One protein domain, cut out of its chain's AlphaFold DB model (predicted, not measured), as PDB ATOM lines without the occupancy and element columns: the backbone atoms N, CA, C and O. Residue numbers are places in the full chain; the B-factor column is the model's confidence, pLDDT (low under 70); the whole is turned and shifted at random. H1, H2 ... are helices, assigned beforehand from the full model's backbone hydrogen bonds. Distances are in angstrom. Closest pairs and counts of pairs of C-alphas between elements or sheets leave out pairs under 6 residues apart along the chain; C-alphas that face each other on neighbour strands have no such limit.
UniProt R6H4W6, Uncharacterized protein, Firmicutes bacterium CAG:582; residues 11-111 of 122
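Overview. This is residues 11 to 111 of the 122 residues of an uncharacterized protein of Firmicutes bacterium CAG:582 (UniProt R6H4W6). Six helices are stacked crosswise in a compact cluster: H3 lies nearest the middle, and the longest helix, H6, crosses both H1 and H3 on one side. H1 and H2 form one helical hairpin, with H2 on the side away from H6; H4 and H5 form a second, with H5 packing on H3 and H4 on H2. The printed part has 101 residues, with six named helices in the order H1 to H6 and no named strand; the class is all helix. It is compact, with a radius of gyration of the C-alphas of 12.9 A, and rounded, spanning 37 by 34 by 26 A.

Arrangement. Start at H6, residues 91 to 111. Its residues 101 to 108 touch residues 17 to 21 of H1, residues 11 to 25, about perpendicular at 80 degrees; the closest C-alphas, of Ala 21 and Thr 104, are 6.0 A apart. Its residues 93 to 100 touch residues 53 to 57 of H3, residues 46 to 59, only just about perpendicular at 71 degrees; the closest C-alphas are those of Ile 54 and Leu 97, 6.2 A. H3 is the hub, touching four helices. Look next at H2, residues 32 to 44, which touches H1 in a hairpin, opposite ways at 37 degrees, only just steep; the closest C-alphas, of Arg 15 and Ile 42, are 5.8 A apart. H5, residues 76 to 83, touches H3 at a steep tilt of 57 degrees, the same way, closest at the C-alphas of Lys 51 and Thr 83, 5.9 A. H4, residues 63 to 72, touches H5 in a hairpin, opposite ways at a shallow tilt of 32 degrees, with the C-alphas of Ala 70 and Leu 76 closest at 5.0 A. H2 and H6 are apart. Every O i to N i+4 pair is within hydrogen-bond range in H1, H2, H4 and H6, against 8 of 10 in H3 and 3 of 4 in H5.

Along the chain. Find C-alpha 11 at (284.780, 334.260, 149.532), where H1 begins; it runs 21.2 A. H2 measures 18.9 A, H3 20.1 A, H4 14.2 A and H5 11.0 A. Then find C-alpha 91 at (305.576, 323.392, 142.499); from there H6 runs 30.2 A to C-alpha 111 at (291.619, 349.561, 136.975).

Size, cuts and confidence. The C-alphas farthest apart, of Leu 32 and Pro 91, are 37.7 A apart. The printed part has no cut, and no link is long. Mean pLDDT of the printed part is 87.3; look for values under 70 at residues 26 to 31.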
ATOM      1  N   GLU A  11     285.656 334.655 150.643       93.31
ATOM      2  CA  GLU A  11     284.780 334.260 149.532       93.31
ATOM      3  C   GLU A  11     284.438 335.431 148.596       93.31
ATOM      4  O   GLU A  11     284.376 335.271 147.377       93.31
ATOM      5  N   ASN A  12     284.294 336.645 149.134       92.88
ATOM      6  CA  ASN A  12     284.068 337.841 148.322       92.88
ATOM      7  C   ASN A  12     285.306 338.256 147.513       92.88
ATOM      8  O   ASN A  12     285.165 338.664 146.357       92.88
ATOM      9  N   GLU A  13     286.509 338.144 148.083       92.81
ATOM     10  CA  GLU A  13     287.756 338.390 147.350       92.81
ATOM     11  C   GLU A  13     287.929 337.364 146.222       92.81
ATOM     12  O   GLU A  13     288.163 337.763 145.082       92.81
ATOM     13  N   LYS A  14     287.716 336.068 146.494       95.00
ATOM     14  CA  LYS A  14     287.777 335.000 145.479       95.00
ATOM     15  C   LYS A  14     286.837 335.279 144.307       95.00
ATOM     16  O   LYS A  14     287.259 335.261 143.150       95.00
ATOM     17  N   ARG A  15     285.574 335.612 144.600       94.19
ATOM     18  CA  ARG A  15     284.576 335.991 143.583       94.19
ATOM     19  C   ARG A  15     285.024 337.208 142.780       94.19
ATOM     20  O   ARG A  15     284.900 337.210 141.561       94.19
ATOM     21  N   SER A  16     285.568 338.228 143.441       92.25
ATOM     22  CA  SER A  16     286.026 339.452 142.773       92.25
ATOM     23  C   SER A  16     287.208 339.188 141.839       92.25
ATOM     24  O   SER A  16     287.214 339.686 140.718       92.25
ATOM     25  N   ILE A  17     288.168 338.363 142.269       93.69
ATOM     26  CA  ILE A  17     289.329 337.951 141.469       93.69
ATOM     27  C   ILE A  17     288.872 337.194 140.219       93.69
ATOM     28  O   ILE A  17     289.250 337.562 139.108       93.69
ATOM     29  N   LEU A  18     288.027 336.169 140.376       94.75
ATOM     30  CA  LEU A  18     287.548 335.359 139.251       94.75
ATOM     31  C   LEU A  18     286.667 336.172 138.297       94.75
ATOM     32  O   LEU A  18     286.835 336.094 137.083       94.75
ATOM     33  N   PHE A  19     285.780 337.016 138.832       92.19
ATOM     34  CA  PHE A  19     284.957 337.910 138.017       92.19
ATOM     35  C   PHE A  19     285.807 338.901 137.219       92.19
ATOM     36  O   PHE A  19     285.576 339.084 136.025       92.19
ATOM     37  N   HIS A  20     286.826 339.497 137.846       90.75
ATOM     38  CA  HIS A  20     287.769 340.372 137.150       90.75
ATOM     39  C   HIS A  20     288.525 339.623 136.053       90.75
ATOM     40  O   HIS A  20     288.574 340.095 134.922       90.75
ATOM     41  N   ALA A  21     289.048 338.427 136.341       90.69
ATOM     42  CA  ALA A  21     289.728 337.603 135.345       90.69
ATOM     43  C   ALA A  21     288.818 337.257 134.152       90.69
ATOM     44  O   ALA A  21     289.273 337.224 133.007       90.69
ATOM     45  N   TYR A  22     287.531 337.012 134.399       89.38
ATOM     46  CA  TYR A  22     286.557 336.737 133.349       89.38
ATOM     47  C   TYR A  22     286.335 337.948 132.439       89.38
ATOM     48  O   TYR A  22     286.478 337.817 131.228       89.38
ATOM     49  N   ILE A  23     286.086 339.134 133.003       85.12
ATOM     50  CA  ILE A  23     285.831 340.359 132.226       85.12
ATOM     51  C   ILE A  23     287.095 340.895 131.543       85.12
ATOM     52  O   ILE A  23     287.063 341.254 130.371       85.12
ATOM     53  N   TYR A  24     288.210 340.972 132.269       80.44
ATOM     54  CA  TYR A  24     289.419 341.653 131.803       80.44
ATOM     55  C   TYR A  24     290.100 340.911 130.650       80.44
ATOM     56  O   TYR A  24     290.578 341.517 129.692       80.44
ATOM     57  N   TYR A  25     290.146 339.580 130.738       71.88
ATOM     58  CA  TYR A  25     290.769 338.734 129.719       71.88
ATOM     59  C   TYR A  25     289.749 338.150 128.725       71.88
ATOM     60  O   TYR A  25     290.140 337.652 127.667       71.88
ATOM     61  N   GLY A  26     288.450 338.226 129.030       64.94
ATOM     62  CA  GLY A  26     287.366 337.867 128.124       64.94
ATOM     63  C   GLY A  26     287.082 338.997 127.140       64.94
ATOM     64  O   GLY A  26     286.344 339.929 127.436       64.94
ATOM     65  N   LYS A  27     287.632 338.916 125.925       57.19
ATOM     66  CA  LYS A  27     287.096 339.681 124.787       57.19
ATOM     67  C   LYS A  27     285.820 339.005 124.306       57.19
ATOM     68  O   LYS A  27     285.842 338.317 123.287       57.19
ATOM     69  N   THR A  28     284.731 339.132 125.043       53.00
ATOM     70  CA  THR A  28     283.498 338.457 124.659       53.00
ATOM     71  C   THR A  28     282.324 339.422 124.623       53.00
ATOM     72  O   THR A  28     282.078 340.191 125.549       53.00
ATOM     73  N   ASN A  29     281.597 339.376 123.504       52.16
ATOM     74  CA  ASN A  29     280.256 339.936 123.333       52.16
ATOM     75  C   ASN A  29     279.250 339.115 124.166       52.16
ATOM     76  O   ASN A  29     278.261 338.619 123.626       52.16
ATOM     77  N   ASP A  30     279.546 338.877 125.444       55.88
ATOM     78  CA  ASP A  30     278.734 337.999 126.276       55.88
ATOM     79  C   ASP A  30     277.427 338.703 126.636       55.88
ATOM     80  O   ASP A  30     277.380 339.829 127.142       55.88
ATOM     81  N   ILE A  31     276.343 338.003 126.327       63.84
ATOM     82  CA  ILE A  31     274.968 338.371 126.635       63.84
ATOM     83  C   ILE A  31     274.849 338.446 128.164       63.84
ATOM     84  O   ILE A  31     275.341 337.564 128.862       63.84
ATOM     85  N   LEU A  32     274.182 339.480 128.692       71.44
ATOM     86  CA  LEU A  32     273.944 339.724 130.132       71.44
ATOM     87  C   LEU A  32     273.629 338.457 130.956       71.44
ATOM     88  O   LEU A  32     274.025 338.354 132.116       71.44
ATOM     89  N   THR A  33     272.934 337.492 130.354       77.69
ATOM     90  CA  THR A  33     272.610 336.185 130.934       77.69
ATOM     91  C   THR A  33     273.848 335.365 131.302       77.69
ATOM     92  O   THR A  33     273.936 334.887 132.428       77.69
ATOM     93  N   GLU A  34     274.839 335.258 130.417       77.94
ATOM     94  CA  GLU A  34     276.046 334.446 130.642       77.94
ATOM     95  C   GLU A  34     276.906 335.022 131.767       77.94
ATOM     96  O   GLU A  34     277.465 334.288 132.581       77.94
ATOM     97  N   LEU A  35     276.939 336.351 131.890       85.88
ATOM     98  CA  LEU A  35     277.593 337.022 133.011       85.88
ATOM     99  C   LEU A  35     276.905 336.730 134.349       85.88
ATOM    100  O   LEU A  35     277.583 336.573 135.366       85.88
ATOM    101  N   ASN A  36     275.572 336.655 134.369       88.44
ATOM    102  CA  ASN A  36     274.829 336.294 135.576       88.44
ATOM    103  C   ASN A  36     275.042 334.823 135.949       88.44
ATOM    104  O   ASN A  36     275.288 334.524 137.117       88.44
ATOM    105  N   GLU A  37     275.019 333.920 134.973       90.75
ATOM    106  CA  GLU A  37     275.313 332.502 135.197       90.75
ATOM    107  C   GLU A  37     276.739 332.298 135.711       90.75
ATOM    108  O   GLU A  37     276.953 331.579 136.688       90.75
ATOM    109  N   TYR A  38     277.711 333.008 135.139       92.75
ATOM    110  CA  TYR A  38     279.084 332.972 135.620       92.75
ATOM    111  C   TYR A  38     279.211 333.481 137.064       92.75
ATOM    112  O   TYR A  38     279.914 332.879 137.876       92.75
ATOM    113  N   ARG A  39     278.492 334.552 137.430       92.62
ATOM    114  CA  ARG A  39     278.449 335.049 138.819       92.62
ATOM    115  C   ARG A  39     277.912 334.006 139.795       92.62
ATOM    116  O   ARG A  39     278.462 333.858 140.886       92.62
ATOM    117  N   LEU A  40     276.863 333.281 139.414       94.38
ATOM    118  CA  LEU A  40     276.317 332.191 140.226       94.38
ATOM    119  C   LEU A  40     277.312 331.026 140.330       94.38
ATOM    120  O   LEU A  40     277.479 330.450 141.408       94.38
ATOM    121  N   LEU A  41     278.021 330.730 139.237       95.44
ATOM    122  CA  LEU A  41     279.028 329.676 139.184       95.44
ATOM    123  C   LEU A  41     280.177 329.940 140.158       95.44
ATOM    124  O   LEU A  41     280.469 329.086 140.991       95.44
ATOM    125  N   ILE A  42     280.793 331.126 140.111       96.25
ATOM    126  CA  ILE A  42     281.902 331.478 141.017       96.25
ATOM    127  C   ILE A  42     281.449 331.640 142.468       96.25
ATOM    128  O   ILE A  42     282.257 331.497 143.379       96.25
ATOM    129  N   ALA A  43     280.170 331.942 142.706       94.88
ATOM    130  CA  ALA A  43     279.626 331.981 144.057       94.88
ATOM    131  C   ALA A  43     279.476 330.581 144.668       94.88
ATOM    132  O   ALA A  43     279.572 330.457 145.889       94.88
ATOM    133  N   SER A  44     279.251 329.568 143.825       94.12
ATOM    134  CA  SER A  44     278.985 328.187 144.238       94.12
ATOM    135  C   SER A  44     280.233 327.304 144.202       94.12
ATOM    136  O   SER A  44     280.391 326.440 145.055       94.12
ATOM    137  N   ASN A  45     281.118 327.507 143.220       94.56
ATOM    138  CA  ASN A  45     282.269 326.642 142.951       94.56
ATOM    139  C   ASN A  45     283.530 327.453 142.579       94.56
ATOM    140  O   ASN A  45     284.088 327.259 141.495       94.56
ATOM    141  N   PRO A  46     283.998 328.381 143.435       94.69
ATOM    142  CA  PRO A  46     285.142 329.236 143.112       94.69
ATOM    143  C   PRO A  46     286.427 328.434 142.860       94.69
ATOM    144  O   PRO A  46     287.187 328.762 141.951       94.69
ATOM    145  N   ASP A  47     286.649 327.353 143.610       93.50
ATOM    146  CA  ASP A  47     287.863 326.537 143.499       93.50
ATOM    147  C   ASP A  47     287.915 325.752 142.181       93.50
ATOM    148  O   ASP A  47     288.962 325.683 141.539       93.50
ATOM    149  N   GLU A  48     286.784 325.204 141.732       94.69
ATOM    150  CA  GLU A  48     286.707 324.513 140.440       94.69
ATOM    151  C   GLU A  48     286.907 325.489 139.279       94.69
ATOM    152  O   GLU A  48     287.656 325.207 138.344       94.69
ATOM    153  N   VAL A  49     286.329 326.691 139.366       95.31
ATOM    154  CA  VAL A  49     286.564 327.732 138.358       95.31
ATOM    155  C   VAL A  49     288.032 328.157 138.336       95.31
ATOM    156  O   VAL A  49     288.607 328.278 137.254       95.31
ATOM    157  N   LEU A  50     288.671 328.337 139.497       95.12
ATOM    158  CA  LEU A  50     290.104 328.626 139.568       95.12
ATOM    159  C   LEU A  50     290.919 327.544 138.851       95.12
ATOM    160  O   LEU A  50     291.774 327.868 138.027       95.12
ATOM    161  N   LYS A  51     290.641 326.265 139.116       94.56
ATOM    162  CA  LYS A  51     291.341 325.157 138.458       94.56
ATOM    163  C   LYS A  51     291.219 325.213 136.929       94.56
ATOM    164  O   LYS A  51     292.202 324.935 136.244       94.56
ATOM    165  N   VAL A  52     290.071 325.640 136.386       94.69
ATOM    166  CA  VAL A  52     289.902 325.857 134.934       94.69
ATOM    167  C   VAL A  52     290.868 326.924 134.414       94.69
ATOM    168  O   VAL A  52     291.510 326.720 133.384       94.69
ATOM    169  N   TYR A  53     291.032 328.042 135.128       93.50
ATOM    170  CA  TYR A  53     292.006 329.072 134.747       93.50
ATOM    171  C   TYR A  53     293.444 328.558 134.762       93.50
ATOM    172  O   TYR A  53     294.229 328.915 133.880       93.50
ATOM    173  N   ILE A  54     293.787 327.715 135.735       92.44
ATOM    174  CA  ILE A  54     295.140 327.171 135.850       92.44
ATOM    175  C   ILE A  54     295.408 326.151 134.743       92.44
ATOM    176  O   ILE A  54     296.405 326.284 134.036       92.44
ATOM    177  N   ILE A  55     294.502 325.194 134.501       89.62
ATOM    178  CA  ILE A  55     294.704 324.193 133.441       89.62
ATOM    179  C   ILE A  55     294.722 324.817 132.045       89.62
ATOM    180  O   ILE A  55     295.427 324.332 131.162       89.62
ATOM    181  N   ALA A  56     293.994 325.917 131.839       89.31
ATOM    182  CA  ALA A  56     293.959 326.619 130.564       89.31
ATOM    183  C   ALA A  56     295.337 327.129 130.124       89.31
ATOM    184  O   ALA A  56     295.620 327.167 128.927       89.31
ATOM    185  N   LYS A  57     296.223 327.450 131.078       84.56
ATOM    186  CA  LYS A  57     297.621 327.809 130.793       84.56
ATOM    187  C   LYS A  57     298.431 326.625 130.265       84.56
ATOM    188  O   LYS A  57     299.258 326.820 129.383       84.56
ATOM    189  N   TYR A  58     298.173 325.420 130.768       83.06
ATOM    190  CA  TYR A  58     298.855 324.196 130.337       83.06
ATOM    191  C   TYR A  58     298.347 323.694 128.989       83.06
ATOM    192  O   TYR A  58     299.128 323.331 128.116       83.06
ATOM    193  N   LEU A  59     297.027 323.684 128.821       84.75
ATOM    194  CA  LEU A  59     296.363 323.164 127.627       84.75
ATOM    195  C   LEU A  59     296.177 324.229 126.534       84.75
ATOM    196  O   LEU A  59     295.580 323.944 125.500       84.75
ATOM    197  N   ASN A  60     296.688 325.443 126.763       85.62
ATOM    198  CA  ASN A  60     296.669 326.575 125.840       85.62
ATOM    199  C   ASN A  60     295.278 326.856 125.238       85.62
ATOM    200  O   ASN A  60     295.123 326.991 124.023       85.62
ATOM    201  N   PHE A  61     294.254 326.937 126.092       88.75
ATOM    202  CA  PHE A  61     292.898 327.318 125.686       88.75
ATOM    203  C   PHE A  61     292.412 328.572 126.416       88.75
ATOM    204  O   PHE A  61     292.998 329.013 127.402       88.75
ATOM    205  N   ASN A  62     291.325 329.167 125.919       90.12
ATOM    206  CA  ASN A  62     290.684 330.317 126.552       90.12
ATOM    207  C   ASN A  62     289.696 329.840 127.643       90.12
ATOM    208  O   ASN A  62     288.665 329.253 127.291       90.12
ATOM    209  N   PRO A  63     289.973 330.075 128.942       91.25
ATOM    210  CA  PRO A  63     289.128 329.572 130.022       91.25
ATOM    211  C   PRO A  63     287.731 330.196 130.024       91.25
ATOM    212  O   PRO A  63     286.763 329.488 130.279       91.25
ATOM    213  N   GLN A  64     287.590 331.475 129.671       89.88
ATOM    214  CA  GLN A  64     286.294 332.153 129.591       89.88
ATOM    215  C   GLN A  64     285.405 331.507 128.530       89.88
ATOM    216  O   GLN A  64     284.272 331.134 128.816       89.88
ATOM    217  N   ALA A  65     285.942 331.296 127.326       88.44
ATOM    218  CA  ALA A  65     285.212 330.661 126.234       88.44
ATOM    219  C   ALA A  65     284.829 329.210 126.570       88.44
ATOM    220  O   ALA A  65     283.732 328.768 126.228       88.44
ATOM    221  N   ALA A  66     285.708 328.473 127.259       91.25
ATOM    222  CA  ALA A  66     285.416 327.118 127.716       91.25
ATOM    223  C   ALA A  66     284.289 327.093 128.759       91.25
ATOM    224  O   ALA A  66     283.378 326.275 128.646       91.25
ATOM    225  N   ILE A  67     284.315 328.011 129.730       92.50
ATOM    226  CA  ILE A  67     283.281 328.133 130.763       92.50
ATOM    227  C   ILE A  67     281.946 328.553 130.141       92.50
ATOM    228  O   ILE A  67     280.940 327.895 130.389       92.50
ATOM    229  N   ALA A  68     281.933 329.576 129.282       88.94
ATOM    230  CA  ALA A  68     280.724 330.030 128.593       88.94
ATOM    231  C   ALA A  68     280.104 328.908 127.747       88.94
ATOM    232  O   ALA A  68     278.904 328.650 127.814       88.94
ATOM    233  N   LYS A  69     280.930 328.169 126.995       90.06
ATOM    234  CA  LYS A  69     280.470 326.999 126.238       90.06
ATOM    235  C   LYS A  69     279.899 325.915 127.156       90.06
ATOM    236  O   LYS A  69     278.846 325.360 126.858       90.06
ATOM    237  N   ALA A  70     280.574 325.618 128.265       92.31
ATOM    238  CA  ALA A  70     280.116 324.619 129.224       92.31
ATOM    239  C   ALA A  70     278.797 325.019 129.905       92.31
ATOM    240  O   ALA A  70     277.974 324.142 130.153       92.31
ATOM    241  N   LEU A  71     278.570 326.312 130.156       90.69
ATOM    242  CA  LEU A  71     277.291 326.842 130.632       90.69
ATOM    243  C   LEU A  71     276.183 326.632 129.588       90.69
ATOM    244  O   LEU A  71     275.198 325.957 129.881       90.69
ATOM    245  N   ARG A  72     276.392 327.089 128.343       88.88
ATOM    246  CA  ARG A  72     275.412 326.953 127.243       88.88
ATOM    247  C   ARG A  72     275.012 325.507 126.960       88.88
ATOM    248  O   ARG A  72     273.864 325.231 126.633       88.88
ATOM    249  N   GLU A  73     275.969 324.587 127.044       93.00
ATOM    250  CA  GLU A  73     275.753 323.168 126.747       93.00
ATOM    251  C   GLU A  73     275.361 322.340 127.979       93.00
ATOM    252  O   GLU A  73     275.176 321.130 127.851       93.00
ATOM    253  N   ASN A  74     275.255 322.954 129.165       90.81
ATOM    254  CA  ASN A  74     275.052 322.264 130.442       90.81
ATOM    255  C   ASN A  74     276.093 321.146 130.704       90.81
ATOM    256  O   ASN A  74     275.770 320.034 131.123       90.81
ATOM    257  N   LYS A  75     277.371 321.436 130.424       94.75
ATOM    258  CA  LYS A  75     278.526 320.518 130.523       94.75
ATOM    259  C   LYS A  75     279.586 320.967 131.532       94.75
ATOM    260  O   LYS A  75     280.743 320.564 131.432       94.75
ATOM    261  N   LEU A  76     279.209 321.776 132.524       93.94
ATOM    262  CA  LEU A  76     280.131 322.226 133.575       93.94
ATOM    263  C   LEU A  76     280.826 321.064 134.287       93.94
ATOM    264  O   LEU A  76     282.030 321.130 134.511       93.94
ATOM    265  N   GLN A  77     280.104 319.978 134.575       94.12
ATOM    266  CA  GLN A  77     280.709 318.829 135.247       94.12
ATOM    267  C   GLN A  77     281.833 318.208 134.414       94.12
ATOM    268  O   GLN A  77     282.897 317.930 134.950       94.12
ATOM    269  N   ALA A  78     281.641 318.067 133.100       92.75
ATOM    270  CA  ALA A  78     282.679 317.547 132.213       92.75
ATOM    271  C   ALA A  78     283.905 318.475 132.167       92.75
ATOM    272  O   ALA A  78     285.035 317.996 132.134       92.75
ATOM    273  N   LEU A  79     283.694 319.796 132.205       93.62
ATOM    274  CA  LEU A  79     284.785 320.766 132.296       93.62
ATOM    275  C   LEU A  79     285.555 320.628 133.621       93.62
ATOM    276  O   LEU A  79     286.782 320.655 133.611       93.62
ATOM    277  N   PHE A  80     284.855 320.437 134.739       94.38
ATOM    278  CA  PHE A  80     285.482 320.246 136.050       94.38
ATOM    279  C   PHE A  80     286.185 318.892 136.183       94.38
ATOM    280  O   PHE A  80     287.224 318.779 136.834       94.38
ATOM    281  N   ASP A  81     285.687 317.858 135.514       91.81
ATOM    282  CA  ASP A  81     286.330 316.545 135.504       91.81
ATOM    283  C   ASP A  81     287.711 316.598 134.831       91.81
ATOM    284  O   ASP A  81     288.640 315.936 135.298       91.81
ATOM    285  N   LEU A  82     287.886 317.456 133.815       86.94
ATOM    286  CA  LEU A  82     289.192 317.725 133.196       86.94
ATOM    287  C   LEU A  82     290.180 318.385 134.166       86.94
ATOM    288  O   LEU A  82     291.391 318.226 134.012       86.94
ATOM    289  N   THR A  83     289.685 319.121 135.162       87.81
ATOM    290  CA  THR A  83     290.516 319.837 136.134       87.81
ATOM    291  C   THR A  83     290.792 319.065 137.419       87.81
ATOM    292  O   THR A  83     291.670 319.461 138.186       87.81
ATOM    293  N   ARG A  84     290.093 317.953 137.674       83.38
ATOM    294  CA  ARG A  84     290.286 317.121 138.878       83.38
ATOM    295  C   ARG A  84     291.729 316.662 139.129       83.38
ATOM    296  O   ARG A  84     292.099 316.613 140.299       83.38
ATOM    297  N   PRO A  85     292.556 316.345 138.113       81.94
ATOM    298  CA  PRO A  85     293.941 315.927 138.343       81.94
ATOM    299  C   PRO A  85     294.877 317.040 138.849       81.94
ATOM    300  O   PRO A  85     296.047 316.760 139.115       81.94
ATOM    301  N   ILE A  86     294.411 318.292 138.939       83.25
ATOM    302  CA  ILE A  86     295.228 319.415 139.408       83.25
ATOM    303  C   ILE A  86     295.489 319.281 140.907       83.25
ATOM    304  O   ILE A  86     294.570 319.289 141.724       83.25
ATOM    305  N   ASP A  87     296.772 319.245 141.250       82.88
ATOM    306  CA  ASP A  87     297.271 319.225 142.616       82.88
ATOM    307  C   ASP A  87     298.093 320.495 142.865       82.88
ATOM    308  O   ASP A  87     299.201 320.641 142.348       82.88
ATOM    309  N   PHE A  88     297.540 321.419 143.654       80.50
ATOM    310  CA  PHE A  88     298.180 322.695 143.991       80.50
ATOM    311  C   PHE A  88     299.413 322.553 144.892       80.50
ATOM    312  O   PHE A  88     300.129 323.533 145.082       80.50
ATOM    313  N   SER A  89     299.690 321.362 145.436       81.94
ATOM    314  CA  SER A  89     300.946 321.110 146.151       81.94
ATOM    315  C   SER A  89     302.142 320.967 145.204       81.94
ATOM    316  O   SER A  89     303.288 321.142 145.625       81.94
ATOM    317  N   LYS A  90     301.896 320.694 143.915       85.88
ATOM    318  CA  LYS A  90     302.960 320.581 142.917       85.88
ATOM    319  C   LYS A  90     303.574 321.957 142.628       85.88
ATOM    320  O   LYS A  90     302.824 322.898 142.354       85.88
ATOM    321  N   PRO A  91     304.915 322.095 142.656       86.88
ATOM    322  CA  PRO A  91     305.576 323.392 142.499       86.88
ATOM    323  C   PRO A  91     305.202 324.141 141.216       86.88
ATOM    324  O   PRO A  91     304.973 325.345 141.270       86.88
ATOM    325  N   ASP A  92     305.087 323.436 140.091       86.56
ATOM    326  CA  ASP A  92     304.745 324.019 138.792       86.56
ATOM    327  C   ASP A  92     303.294 324.527 138.760       86.56
ATOM    328  O   ASP A  92     303.033 325.657 138.343       86.56
ATOM    329  N   ILE A  93     302.348 323.739 139.286       87.06
ATOM    330  CA  ILE A  93     300.942 324.145 139.408       87.06
ATOM    331  C   ILE A  93     300.826 325.371 140.321       87.06
ATOM    332  O   ILE A  93     300.096 326.317 140.015       87.06
ATOM    333  N   ASN A  94     301.548 325.366 141.443       87.06
ATOM    334  CA  ASN A  94     301.540 326.468 142.396       87.06
ATOM    335  C   ASN A  94     302.159 327.742 141.798       87.06
ATOM    336  O   ASN A  94     301.669 328.843 142.040       87.06
ATOM    337  N   GLU A  95     303.202 327.620 140.976       88.81
ATOM    338  CA  GLU A  95     303.755 328.741 140.213       88.81
ATOM    339  C   GLU A  95     302.703 329.340 139.268       88.81
ATOM    340  O   GLU A  95     302.501 330.554 139.268       88.81
ATOM    341  N   LYS A  96     301.936 328.509 138.549       89.31
ATOM    342  CA  LYS A  96     300.852 328.988 137.669       89.31
ATOM    343  C   LYS A  96     299.681 329.609 138.411       89.31
ATOM    344  O   LYS A  96     299.146 330.620 137.951       89.31
ATOM    345  N   LEU A  97     299.315 329.065 139.568       91.19
ATOM    346  CA  LEU A  97     298.363 329.708 140.471       91.19
ATOM    347  C   LEU A  97     298.843 331.108 140.858       91.19
ATOM    348  O   LEU A  97     298.110 332.090 140.752       91.19
ATOM    349  N   ASN A  98     300.098 331.200 141.268       90.06
ATOM    350  CA  ASN A  98     300.704 332.437 141.710       90.06
ATOM    351  C   ASN A  98     300.808 333.487 140.596       90.06
ATOM    352  O   ASN A  98     300.432 334.636 140.820       90.06
ATOM    353  N   GLU A  99     301.248 333.099 139.397       90.12
ATOM    354  CA  GLU A  99     301.254 333.964 138.210       90.12
ATOM    355  C   GLU A  99     299.844 334.477 137.891       90.12
ATOM    356  O   GLU A  99     299.657 335.654 137.570       90.12
ATOM    357  N   PHE A 100     298.833 333.606 137.966       91.81
ATOM    358  CA  PHE A 100     297.444 333.989 137.732       91.81
ATOM    359  C   PHE A 100     296.972 335.039 138.745       91.81
ATOM    360  O   PHE A 100     296.420 336.068 138.347       91.81
ATOM    361  N   LEU A 101     297.215 334.810 140.039       91.94
ATOM    362  CA  LEU A 101     296.810 335.726 141.105       91.94
ATOM    363  C   LEU A 101     297.520 337.076 140.989       91.94
ATOM    364  O   LEU A 101     296.857 338.111 141.033       91.94
ATOM    365  N   GLU A 102     298.838 337.083 140.793       89.94
ATOM    366  CA  GLU A 102     299.620 338.318 140.671       89.94
ATOM    367  C   GLU A 102     299.136 339.181 139.506       89.94
ATOM    368  O   GLU A 102     298.847 340.366 139.691       89.94
ATOM    369  N   ASN A 103     298.963 338.581 138.326       88.38
ATOM    370  CA  ASN A 103     298.488 339.296 137.144       88.38
ATOM    371  C   ASN A 103     297.057 339.824 137.321       88.38
ATOM    372  O   ASN A 103     296.754 340.969 136.967       88.38
ATOM    373  N   THR A 104     296.170 339.014 137.900       90.12
ATOM    374  CA  THR A 104     294.762 339.387 138.089       90.12
ATOM    375  C   THR A 104     294.618 340.493 139.137       90.12
ATOM    376  O   THR A 104     293.890 341.457 138.921       90.12
ATOM    377  N   ILE A 105     295.355 340.420 140.247       88.81
ATOM    378  CA  ILE A 105     295.319 341.439 141.307       88.81
ATOM    379  C   ILE A 105     295.959 342.744 140.837       88.81
ATOM    380  O   ILE A 105     295.441 343.825 141.125       88.81
ATOM    381  N   TYR A 106     297.068 342.661 140.097       87.62
ATOM    382  CA  TYR A 106     297.701 343.835 139.507       87.62
ATOM    383  C   TYR A 106     296.724 344.592 138.601       87.62
ATOM    384  O   TYR A 106     296.513 345.792 138.783       87.62
ATOM    385  N   THR A 107     296.076 343.884 137.672       86.38
ATOM    386  CA  THR A 107     295.116 344.494 136.739       86.38
ATOM    387  C   THR A 107     293.867 345.012 137.455       86.38
ATOM    388  O   THR A 107     293.423 346.121 137.159       86.38
ATOM    389  N   TYR A 108     293.357 344.291 138.457       83.38
ATOM    390  CA  TYR A 108     292.232 344.735 139.286       83.38
ATOM    391  C   TYR A 108     292.530 346.064 140.000       83.38
ATOM    392  O   TYR A 108     291.765 347.028 139.902       83.38
ATOM    393  N   ASN A 109     293.681 346.153 140.674       81.69
ATOM    394  CA  ASN A 109     294.093 347.360 141.395       81.69
ATOM    395  C   ASN A 109     294.400 348.529 140.447       81.69
ATOM    396  O   ASN A 109     294.107 349.687 140.767       81.69
ATOM    397  N   PHE A 110     294.976 348.243 139.278       80.81
ATOM    398  CA  PHE A 110     295.234 349.247 138.251       80.81
ATOM    399  C   PHE A 110     293.928 349.872 137.743       80.81
ATOM    400  O   PHE A 110     293.789 351.098 137.754       80.81
ATOM    401  N   GLU A 111     292.930 349.057 137.392       73.25
ATOM    402  CA  GLU A 111     291.619 349.561 136.975       73.25
ATOM    403  C   GLU A 111     290.909 350.360 138.070       73.25
ATOM    404  O   GLU A 111     290.344 351.421 137.794       73.25
TER     405      GLU A 111